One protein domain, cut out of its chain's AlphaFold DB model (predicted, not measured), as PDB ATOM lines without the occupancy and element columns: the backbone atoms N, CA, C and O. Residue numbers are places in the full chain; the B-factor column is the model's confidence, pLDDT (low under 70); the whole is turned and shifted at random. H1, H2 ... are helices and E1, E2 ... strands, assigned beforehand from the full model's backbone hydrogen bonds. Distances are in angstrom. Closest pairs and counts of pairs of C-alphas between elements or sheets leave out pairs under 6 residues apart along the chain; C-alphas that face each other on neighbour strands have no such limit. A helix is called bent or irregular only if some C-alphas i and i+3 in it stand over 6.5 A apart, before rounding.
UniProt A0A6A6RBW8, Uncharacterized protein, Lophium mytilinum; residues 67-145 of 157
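This is residues 67 to 145 of the 157 residues of an uncharacterized protein of Lophium mytilinum (UniProt A0A6A6RBW8). Two long parallel strands, E1 and E3, form a narrow ribbon, with short E2 folded back beside E1's end; H1 packs on E1, H3 on H1, and H2 lies at the opposite end from E2. The 79 printed residues run H1 H2 E1 E2 H3 E3, class mixed, with a mixed sheet E2 E1 E3. It is only just compact, close to loose: radius of gyration of the C-alphas 13.8 A, spans 47 by 19 by 19 A.

Find C-alpha 95 at (-2.289, -53.518, 24.670); E1 runs to residue 104, 28.1 A. E3, residues 135 to 144, spans 28.5 A, ending at (-14.901, -31.442, 9.936). E2 is residues 112 to 114, 6.6 A. H1 is residues 74 to 83, 14.1 A; H2, 87 to 92, 9.0 A; H3, 118 to 128, 16.8 A, only just irregular, with C-alphas 118 and 121 6.8 A apart.

Between parallel E1 and E3, N 98 and O 137 are 2.8 A apart; in the antiparallel hairpin E1 and E2, N 113 and O 103, 2.9 A. H1 is on the sheet, height 9.0 A. H1 and H3 touch, closest C-alphas Tyr 79 and Leu 123, 5.3 A, at a steep tilt of 50 degrees. H2 and H3 are apart. O i to N i+4 pairs are within hydrogen-bond range throughout H1, 1 of 2 in H2, 6 of 7 in H3.

The farthest C-alphas, Arg 88 and Ser 107, are 47.4 A apart. The printed part has no cut and no long link; pLDDT is under 70 at residues 106 to 111 and 145.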
ATOM      1  N   ALA A  67      -0.701 -52.165  17.285       89.56
ATOM      2  CA  ALA A  67      -1.172 -50.851  16.869       89.56
ATOM      3  C   ALA A  67      -1.775 -50.916  15.464       89.56
ATOM      4  O   ALA A  67      -1.197 -51.522  14.563       89.56
ATOM      5  N   PHE A  68      -2.929 -50.278  15.292       88.94
ATOM      6  CA  PHE A  68      -3.654 -50.169  14.033       88.94
ATOM      7  C   PHE A  68      -3.840 -48.680  13.724       88.94
ATOM      8  O   PHE A  68      -4.838 -48.060  14.099       88.94
ATOM      9  N   ASN A  69      -2.830 -48.107  13.067       85.06
ATOM     10  CA  ASN A  69      -2.667 -46.658  12.905       85.06
ATOM     11  C   ASN A  69      -2.918 -46.165  11.473       85.06
ATOM     12  O   ASN A  69      -2.530 -45.053  11.137       85.06
ATOM     13  N   GLU A  70      -3.558 -46.975  10.629       81.31
ATOM     14  CA  GLU A  70      -3.843 -46.625   9.233       81.31
ATOM     15  C   GLU A  70      -5.331 -46.288   9.026       81.31
ATOM     16  O   GLU A  70      -6.109 -47.148   8.603       81.31
ATOM     17  N   PRO A  71      -5.786 -45.051   9.306       76.19
ATOM     18  CA  PRO A  71      -7.059 -44.565   8.790       76.19
ATOM     19  C   PRO A  71      -7.050 -44.587   7.251       76.19
ATOM     20  O   PRO A  71      -6.056 -44.178   6.647       76.19
ATOM     21  N   PRO A  72      -8.134 -45.003   6.582       71.94
ATOM     22  CA  PRO A  72      -9.461 -45.283   7.134       71.94
ATOM     23  C   PRO A  72      -9.657 -46.719   7.644       71.94
ATOM     24  O   PRO A  72     -10.661 -47.037   8.274       71.94
ATOM     25  N   ALA A  73      -8.718 -47.611   7.342       78.81
ATOM     26  CA  ALA A  73      -8.907 -49.049   7.467       78.81
ATOM     27  C   ALA A  73      -8.640 -49.595   8.876       78.81
ATOM     28  O   ALA A  73      -8.921 -50.762   9.114       78.81
ATOM     29  N   SER A  74      -8.129 -48.792   9.810       83.81
ATOM     30  CA  SER A  74      -7.693 -49.234  11.143       83.81
ATOM     31  C   SER A  74      -8.702 -50.126  11.873       83.81
ATOM     32  O   SER A  74      -8.320 -51.191  12.355       83.81
ATOM     33  N   LEU A  75      -9.986 -49.746  11.906       86.62
ATOM     34  CA  LEU A  75     -11.048 -50.523  12.553       86.62
ATOM     35  C   LEU A  75     -11.290 -51.860  11.859       86.62
ATOM     36  O   LEU A  75     -11.369 -52.899  12.514       86.62
ATOM     37  N   MET A  76     -11.390 -51.838  10.530       86.94
ATOM     38  CA  MET A  76     -11.585 -53.042   9.726       86.94
ATOM     39  C   MET A  76     -10.379 -53.977   9.855       86.94
ATOM     40  O   MET A  76     -10.546 -55.174  10.077       86.94
ATOM     41  N   THR A  77      -9.166 -53.434   9.767       87.00
ATOM     42  CA  THR A  77      -7.912 -54.171   9.916       87.00
ATOM     43  C   THR A  77      -7.810 -54.782  11.305       87.00
ATOM     44  O   THR A  77      -7.508 -55.967  11.406       87.00
ATOM     45  N   ALA A  78      -8.118 -54.036  12.369       89.00
ATOM     46  CA  ALA A  78      -8.128 -54.559  13.733       89.00
ATOM     47  C   ALA A  78      -9.141 -55.699  13.894       89.00
ATOM     48  O   ALA A  78      -8.799 -56.754  14.427       89.00
ATOM     49  N   TYR A  79     -10.360 -55.520  13.380       90.00
ATOM     50  CA  TYR A  79     -11.404 -56.540  13.422       90.00
ATOM     51  C   TYR A  79     -10.981 -57.823  12.695       90.00
ATOM     52  O   TYR A  79     -10.948 -58.890  13.309       90.00
ATOM     53  N   LEU A  80     -10.598 -57.716  11.418       87.94
ATOM     54  CA  LEU A  80     -10.186 -58.858  10.594       87.94
ATOM     55  C   LEU A  80      -8.932 -59.538  11.144       87.94
ATOM     56  O   LEU A  80      -8.790 -60.763  11.074       87.94
ATOM     57  N   TRP A  81      -8.005 -58.744  11.685       87.62
ATOM     58  CA  TRP A  81      -6.800 -59.269  12.298       87.62
ATOM     59  C   TRP A  81      -7.145 -60.052  13.557       87.62
ATOM     60  O   TRP A  81      -6.646 -61.159  13.676       87.62
ATOM     61  N   LEU A  82      -8.007 -59.552  14.449       89.25
ATOM     62  CA  LEU A  82      -8.379 -60.242  15.692       89.25
ATOM     63  C   LEU A  82      -9.254 -61.479  15.454       89.25
ATOM     64  O   LEU A  82      -9.064 -62.492  16.127       89.25
ATOM     65  N   SER A  83     -10.174 -61.439  14.487       88.06
ATOM     66  CA  SER A  83     -11.100 -62.547  14.211       88.06
ATOM     67  C   SER A  83     -10.410 -63.807  13.684       88.06
ATOM     68  O   SER A  83     -10.940 -64.908  13.806       88.06
ATOM     69  N   CYS A  84      -9.233 -63.656  13.077       85.69
ATOM     70  CA  CYS A  84      -8.535 -64.720  12.353       85.69
ATOM     71  C   CYS A  84      -7.327 -65.279  13.126       85.69
ATOM     72  O   CYS A  84      -6.365 -65.757  12.511       85.69
ATOM     73  N   ARG A  85      -7.304 -65.162  14.460       82.88
ATOM     74  CA  ARG A  85      -6.140 -65.540  15.284       82.88
ATOM     75  C   ARG A  85      -6.422 -66.769  16.131       82.88
ATOM     76  O   ARG A  85      -7.535 -66.932  16.619       82.88
ATOM     77  N   PRO A  86      -5.408 -67.628  16.336       83.38
ATOM     78  CA  PRO A  86      -5.533 -68.721  17.285       83.38
ATOM     79  C   PRO A  86      -5.692 -68.162  18.703       83.38
ATOM     80  O   PRO A  86      -5.060 -67.164  19.051       83.38
ATOM     81  N   GLU A  87      -6.471 -68.842  19.543       86.19
ATOM     82  CA  GLU A  87      -6.775 -68.414  20.920       86.19
ATOM     83  C   GLU A  87      -5.512 -68.091  21.732       86.19
ATOM     84  O   GLU A  87      -5.430 -67.045  22.369       86.19
ATOM     85  N   ARG A  88      -4.465 -68.915  21.599       84.56
ATOM     86  CA  ARG A  88      -3.162 -68.698  22.257       84.56
ATOM     87  C   ARG A  88      -2.520 -67.348  21.919       84.56
ATOM     88  O   ARG A  88      -1.832 -66.771  22.752       84.56
ATOM     89  N   ALA A  89      -2.709 -66.848  20.695       83.38
ATOM     90  CA  ALA A  89      -2.201 -65.534  20.309       83.38
ATOM     91  C   ALA A  89      -3.027 -64.415  20.956       83.38
ATOM     92  O   ALA A  89      -2.458 -63.428  21.416       83.38
ATOM     93  N   LEU A  90      -4.350 -64.593  21.044       87.62
ATOM     94  CA  LEU A  90      -5.257 -63.643  21.693       87.62
ATOM     95  C   LEU A  90      -4.985 -63.529  23.201       87.62
ATOM     96  O   LEU A  90      -5.047 -62.435  23.758       87.62
ATOM     97  N   GLU A  91      -4.608 -64.630  23.854       88.88
ATOM     98  CA  GLU A  91      -4.205 -64.644  25.266       88.88
ATOM     99  C   GLU A  91      -2.954 -63.797  25.552       88.88
ATOM    100  O   GLU A  91      -2.783 -63.302  26.670       88.88
ATOM    101  N   ASN A  92      -2.077 -63.599  24.568       87.81
ATOM    102  CA  ASN A  92      -0.853 -62.820  24.755       87.81
ATOM    103  C   ASN A  92      -1.071 -61.308  24.646       87.81
ATOM    104  O   ASN A  92      -0.243 -60.540  25.143       87.81
ATOM    105  N   ILE A  93      -2.181 -60.875  24.046       89.81
ATOM    106  CA  ILE A  93      -2.476 -59.462  23.807       89.81
ATOM    107  C   ILE A  93      -2.716 -58.745  25.139       89.81
ATOM    108  O   ILE A  93      -3.575 -59.136  25.929       89.81
ATOM    109  N   ARG A  94      -1.958 -57.672  25.385       91.00
ATOM    110  CA  ARG A  94      -2.069 -56.820  26.584       91.00
ATOM    111  C   ARG A  94      -2.463 -55.391  26.258       91.00
ATOM    112  O   ARG A  94      -3.137 -54.771  27.078       91.00
ATOM    113  N   SER A  95      -2.043 -54.890  25.100       91.31
ATOM    114  CA  SER A  95      -2.289 -53.518  24.670       91.31
ATOM    115  C   SER A  95      -2.721 -53.463  23.213       91.31
ATOM    116  O   SER A  95      -2.084 -54.095  22.364       91.31
ATOM    117  N   ILE A  96      -3.764 -52.688  22.926       90.62
ATOM    118  CA  ILE A  96      -4.202 -52.376  21.564       90.62
ATOM    119  C   ILE A  96      -4.281 -50.858  21.409       90.62
ATOM    120  O   ILE A  96      -4.876 -50.185  22.245       90.62
ATOM    121  N   PHE A  97      -3.701 -50.344  20.330       92.56
ATOM    122  CA  PHE A  97      -3.759 -48.937  19.940       92.56
ATOM    123  C   PHE A  97      -4.556 -48.830  18.638       92.56
ATOM    124  O   PHE A  97      -4.245 -49.526  17.668       92.56
ATOM    125  N   LEU A  98      -5.596 -48.000  18.619       89.94
ATOM    126  CA  LEU A  98      -6.474 -47.795  17.467       89.94
ATOM    127  C   LEU A  98      -6.496 -46.317  17.099       89.94
ATOM    128  O   LEU A  98      -6.846 -45.486  17.932       89.94
ATOM    129  N   THR A  99      -6.198 -45.996  15.843       89.19
ATOM    130  CA  THR A  99      -6.426 -44.645  15.310       89.19
ATOM    131  C   THR A  99      -7.681 -44.646  14.454       89.19
ATOM    132  O   THR A  99      -7.687 -45.256  13.393       89.19
ATOM    133  N   VAL A 100      -8.747 -43.982  14.882       85.88
ATOM    134  CA  VAL A 100     -10.037 -43.940  14.182       85.88
ATOM    135  C   VAL A 100     -10.259 -42.550  13.622       85.88
ATOM    136  O   VAL A 100      -9.991 -41.563  14.295       85.88
ATOM    137  N   ARG A 101     -10.770 -42.456  12.398       83.94
ATOM    138  CA  ARG A 101     -11.236 -41.183  11.857       83.94
ATOM    139  C   ARG A 101     -12.732 -41.052  12.098       83.94
ATOM    140  O   ARG A 101     -13.488 -41.996  11.875       83.94
ATOM    141  N   GLU A 102     -13.153 -39.875  12.521       84.62
ATOM    142  CA  GLU A 102     -14.561 -39.506  12.590       84.62
ATOM    143  C   GLU A 102     -14.825 -38.295  11.699       84.62
ATOM    144  O   GLU A 102     -13.952 -37.448  11.489       84.62
ATOM    145  N   PHE A 103     -16.036 -38.220  11.170       81.69
ATOM    146  CA  PHE A 103     -16.512 -37.097  10.386       81.69
ATOM    147  C   PHE A 103     -17.580 -36.368  11.189       81.69
ATOM    148  O   PHE A 103     -18.560 -36.977  11.621       81.69
ATOM    149  N   ALA A 104     -17.368 -35.071  11.384       77.56
ATOM    150  CA  ALA A 104     -18.333 -34.182  12.011       77.56
ATOM    151  C   ALA A 104     -18.866 -33.216  10.950       77.56
ATOM    152  O   ALA A 104     -18.089 -32.458  10.361       77.56
ATOM    153  N   ASP A 105     -20.176 -33.244  10.703       72.62
ATOM    154  CA  ASP A 105     -20.843 -32.247   9.867       72.62
ATOM    155  C   ASP A 105     -21.481 -31.173  10.767       72.62
ATOM    156  O   ASP A 105     -22.445 -31.462  11.478       72.62
ATOM    157  N   PRO A 106     -20.968 -29.930  10.768       66.38
ATOM    158  CA  PRO A 106     -21.528 -28.854  11.583       66.38
ATOM    159  C   PRO A 106     -22.927 -28.419  11.114       66.38
ATOM    160  O   PRO A 106     -23.654 -27.786  11.880       66.38
ATOM    161  N   SER A 107     -23.316 -28.757   9.879       67.06
ATOM    162  CA  SER A 107     -24.629 -28.439   9.295       67.06
ATOM    163  C   SER A 107     -25.746 -29.304   9.884       67.06
ATOM    164  O   SER A 107     -26.910 -28.903   9.879       67.06
ATOM    165  N   TYR A 108     -25.388 -30.471  10.425       57.34
ATOM    166  CA  TYR A 108     -26.293 -31.407  11.081       57.34
ATOM    167  C   TYR A 108     -25.828 -31.627  12.529       57.34
ATOM    168  O   TYR A 108     -25.117 -32.576  12.848       57.34
ATOM    169  N   LEU A 109     -26.234 -30.733  13.433       56.69
ATOM    170  CA  LEU A 109     -26.068 -30.918  14.880       56.69
ATOM    171  C   LEU A 109     -26.764 -32.219  15.358       56.69
ATOM    172  O   LEU A 109     -27.981 -32.317  15.191       56.69
ATOM    173  N   PRO A 110     -26.090 -33.156  16.061       58.94
ATOM    174  CA  PRO A 110     -24.681 -33.534  16.022       58.94
ATOM    175  C   PRO A 110     -24.551 -34.974  15.471       58.94
ATOM    176  O   PRO A 110     -24.493 -35.932  16.245       58.94
ATOM    177  N   ASP A 111     -24.540 -35.162  14.152       67.06
ATOM    178  CA  ASP A 111     -24.324 -36.497  13.567       67.06
ATOM    179  C   ASP A 111     -22.814 -36.742  13.395       67.06
ATOM    180  O   ASP A 111     -22.213 -36.371  12.385       67.06
ATOM    181  N   ILE A 112     -22.173 -37.308  14.425       72.19
ATOM    182  CA  ILE A 112     -20.771 -37.751  14.362       72.19
ATOM    183  C   ILE A 112     -20.746 -39.151  13.760       72.19
ATOM    184  O   ILE A 112     -21.300 -40.095  14.329       72.19
ATOM    185  N   ARG A 113     -20.063 -39.307  12.624       76.19
ATOM    186  CA  ARG A 113     -19.945 -40.597  11.936       76.19
ATOM    187  C   ARG A 113     -18.532 -41.135  12.049       76.19
ATOM    188  O   ARG A 113     -17.593 -40.547  11.520       76.19
ATOM    189  N   LEU A 114     -18.392 -42.287  12.697       75.06
ATOM    190  CA  LEU A 114     -17.136 -43.031  12.694       75.06
ATOM    191  C   LEU A 114     -16.910 -43.654  11.316       75.06
ATOM    192  O   LEU A 114     -17.802 -44.277  10.729       75.06
ATOM    193  N   GLU A 115     -15.693 -43.524  10.804       73.19
ATOM    194  CA  GLU A 115     -15.282 -44.242   9.606       73.19
ATOM    195  C   GLU A 115     -15.334 -45.753   9.872       73.19
ATOM    196  O   GLU A 115     -14.962 -46.206  10.949       73.19
ATOM    197  N   CYS A 116     -15.845 -46.548   8.925       74.12
ATOM    198  CA  CYS A 116     -16.027 -47.995   9.105       74.12
ATOM    199  C   CYS A 116     -16.865 -48.393  10.348       74.12
ATOM    200  O   CYS A 116     -16.666 -49.483  10.891       74.12
ATOM    201  N   GLN A 117     -17.843 -47.568  10.760       79.19
ATOM    202  CA  GLN A 117     -18.681 -47.785  11.958       79.19
ATOM    203  C   GLN A 117     -19.282 -49.194  12.102       79.19
ATOM    204  O   GLN A 117     -19.474 -49.671  13.217       79.19
ATOM    205  N   TYR A 118     -19.550 -49.890  10.991       84.00
ATOM    206  CA  TYR A 118     -20.099 -51.250  10.993       84.00
ATOM    207  C   TYR A 118     -19.205 -52.255  11.736       84.00
ATOM    208  O   TYR A 118     -19.707 -53.215  12.313       84.00
ATOM    209  N   PHE A 119     -17.890 -52.020  11.754       83.56
ATOM    210  CA  PHE A 119     -16.933 -52.866  12.463       83.56
ATOM    211  C   PHE A 119     -16.800 -52.502  13.938       83.56
ATOM    212  O   PHE A 119     -16.290 -53.314  14.702       83.56
ATOM    213  N   TRP A 120     -17.259 -51.320  14.359       87.00
ATOM    214  CA  TRP A 120     -17.042 -50.829  15.719       87.00
ATOM    215  C   TRP A 120     -17.689 -51.733  16.768       87.00
ATOM    216  O   TRP A 120     -17.010 -52.203  17.675       87.00
ATOM    217  N   ALA A 121     -18.979 -52.048  16.612       88.56
ATOM    218  CA  ALA A 121     -19.689 -52.914  17.553       88.56
ATOM    219  C   ALA A 121     -19.059 -54.317  17.627       88.56
ATOM    220  O   ALA A 121     -18.768 -54.816  18.712       88.56
ATOM    221  N   ALA A 122     -18.767 -54.916  16.469       89.75
ATOM    222  CA  ALA A 122     -18.159 -56.240  16.388       89.75
ATOM    223  C   ALA A 122     -16.725 -56.267  16.952       89.75
ATOM    224  O   ALA A 122     -16.318 -57.237  17.592       89.75
ATOM    225  N   LEU A 123     -15.959 -55.192  16.753       90.75
ATOM    226  CA  LEU A 123     -14.634 -55.027  17.340       90.75
ATOM    227  C   LEU A 123     -14.726 -54.897  18.861       90.75
ATOM    228  O   LEU A 123     -13.983 -55.580  19.559       90.75
ATOM    229  N   CYS A 124     -15.655 -54.097  19.385       91.00
ATOM    230  CA  CYS A 124     -15.894 -53.983  20.825       91.00
ATOM    231  C   CYS A 124     -16.223 -55.343  21.458       91.00
ATOM    232  O   CYS A 124     -15.669 -55.678  22.505       91.00
ATOM    233  N   GLU A 125     -17.056 -56.162  20.809       92.44
ATOM    234  CA  GLU A 125     -17.345 -57.525  21.271       92.44
ATOM    235  C   GLU A 125     -16.109 -58.434  21.273       92.44
ATOM    236  O   GLU A 125     -15.936 -59.234  22.196       92.44
ATOM    237  N   LEU A 126     -15.246 -58.334  20.257       92.69
ATOM    238  CA  LEU A 126     -13.990 -59.089  20.211       92.69
ATOM    239  C   LEU A 126     -13.023 -58.636  21.305       92.69
ATOM    240  O   LEU A 126     -12.465 -59.476  22.008       92.69
ATOM    241  N   LEU A 127     -12.854 -57.325  21.478       93.00
ATOM    242  CA  LEU A 127     -11.990 -56.742  22.504       93.00
ATOM    243  C   LEU A 127     -12.439 -57.154  23.910       93.00
ATOM    244  O   LEU A 127     -11.600 -57.515  24.732       93.00
ATOM    245  N   ALA A 128     -13.750 -57.182  24.164       91.69
ATOM    246  CA  ALA A 128     -14.317 -57.624  25.438       91.69
ATOM    247  C   ALA A 128     -14.023 -59.101  25.759       91.69
ATOM    248  O   ALA A 128     -14.018 -59.489  26.927       91.69
ATOM    249  N   LYS A 129     -13.768 -59.930  24.740       91.81
ATOM    250  CA  LYS A 129     -13.429 -61.353  24.891       91.81
ATOM    251  C   LYS A 129     -11.931 -61.602  25.071       91.81
ATOM    252  O   LYS A 129     -11.547 -62.745  25.304       91.81
ATOM    253  N   LEU A 130     -11.077 -60.578  24.973       92.25
ATOM    254  CA  LEU A 130      -9.641 -60.739  25.181       92.25
ATOM    255  C   LEU A 130      -9.352 -60.898  26.684       92.25
ATOM    256  O   LEU A 130      -9.450 -59.923  27.428       92.25
ATOM    257  N   PRO A 131      -8.935 -62.089  27.159       90.88
ATOM    258  CA  PRO A 131      -8.878 -62.399  28.594       90.88
ATOM    259  C   PRO A 131      -7.811 -61.598  29.348       90.88
ATOM    260  O   PRO A 131      -7.758 -61.579  30.574       90.88
ATOM    261  N   ASN A 132      -6.902 -60.987  28.598       92.12
ATOM    262  CA  ASN A 132      -5.612 -60.531  29.069       92.12
ATOM    263  C   ASN A 132      -5.307 -59.082  28.669       92.12
ATOM    264  O   ASN A 132      -4.247 -58.572  29.057       92.12
ATOM    265  N   LEU A 133      -6.236 -58.433  27.960       93.00
ATOM    266  CA  LEU A 133      -6.158 -57.036  27.553       93.00
ATOM    267  C   LEU A 133      -6.203 -56.137  28.795       93.00
ATOM    268  O   LEU A 133      -7.073 -56.276  29.650       93.00
ATOM    269  N   ARG A 134      -5.238 -55.227  28.910       92.81
ATOM    270  CA  ARG A 134      -5.109 -54.290  30.039       92.81
ATOM    271  C   ARG A 134      -5.188 -52.839  29.602       92.81
ATOM    272  O   ARG A 134      -5.543 -51.986  30.406       92.81
ATOM    273  N   HIS A 135      -4.810 -52.569  28.359       92.75
ATOM    274  CA  HIS A 135      -4.744 -51.227  27.822       92.75
ATOM    275  C   HIS A 135      -5.384 -51.183  26.436       92.75
ATOM    276  O   HIS A 135      -5.089 -52.013  25.574       92.75
ATOM    277  N   LEU A 136      -6.275 -50.218  26.252       91.94
ATOM    278  CA  LEU A 136      -6.870 -49.877  24.973       91.94
ATOM    279  C   LEU A 136      -6.693 -48.375  24.808       91.94
ATOM    280  O   LEU A 136      -7.260 -47.603  25.582       91.94
ATOM    281  N   GLU A 137      -5.898 -47.980  23.825       92.25
ATOM    282  CA  GLU A 137      -5.742 -46.583  23.448       92.25
ATOM    283  C   GLU A 137      -6.525 -46.323  22.166       92.25
ATOM    284  O   GLU A 137      -6.404 -47.062  21.185       92.25
ATOM    285  N   LEU A 138      -7.338 -45.272  22.192       90.12
ATOM    286  CA  LEU A 138      -8.139 -44.833  21.064       90.12
ATOM    287  C   LEU A 138      -7.757 -43.395  20.726       90.12
ATOM    288  O   LEU A 138      -8.014 -42.477  21.503       90.12
ATOM    289  N   ILE A 139      -7.167 -43.209  19.554       89.19
ATOM    290  CA  ILE A 139      -6.842 -41.903  18.993       89.19
ATOM    291  C   ILE A 139      -7.919 -41.583  17.963       89.19
ATOM    292  O   ILE A 139      -8.054 -42.294  16.972       89.19
ATOM    293  N   ILE A 140      -8.696 -40.526  18.193       86.81
ATOM    294  CA  ILE A 140      -9.773 -40.116  17.289       86.81
ATOM    295  C   ILE A 140      -9.318 -38.899  16.488       86.81
ATOM    296  O   ILE A 140      -8.919 -37.881  17.048       86.81
ATOM    297  N   TRP A 141      -9.351 -39.018  15.165       84.12
ATOM    298  CA  TRP A 141      -9.053 -37.949  14.219       84.12
ATOM    299  C   TRP A 141     -10.354 -37.407  13.651       84.12
ATOM    300  O   TRP A 141     -10.951 -38.003  12.753       84.12
ATOM    301  N   THR A 142     -10.780 -36.260  14.162       82.44
ATOM    302  CA  THR A 142     -11.984 -35.576  13.700       82.44
ATOM    303  C   THR A 142     -11.688 -34.789  12.431       82.44
ATOM    304  O   THR A 142     -10.877 -33.862  12.432       82.44
ATOM    305  N   LYS A 143     -12.369 -35.132  11.337       81.00
ATOM    306  CA  LYS A 143     -12.415 -34.310  10.130       81.00
ATOM    307  C   LYS A 143     -13.755 -33.591  10.080       81.00
ATOM    308  O   LYS A 143     -14.799 -34.215   9.903       81.00
ATOM    309  N   THR A 144     -13.725 -32.270  10.198       75.88
ATOM    310  CA  THR A 144     -14.901 -31.442   9.936       75.88
ATOM    311  C   THR A 144     -15.110 -31.362   8.432       75.88
ATOM    312  O   THR A 144     -14.334 -30.716   7.727       75.88
ATOM    313  N   THR A 145     -16.131 -32.044   7.923       67.50
ATOM    314  CA  THR A 145     -16.606 -31.810   6.560       67.50
ATOM    315  C   THR A 145     -17.561 -30.640   6.639       67.50
ATOM    316  O   THR A 145     -18.746 -30.816   6.900       67.50
TER     317      THR A 145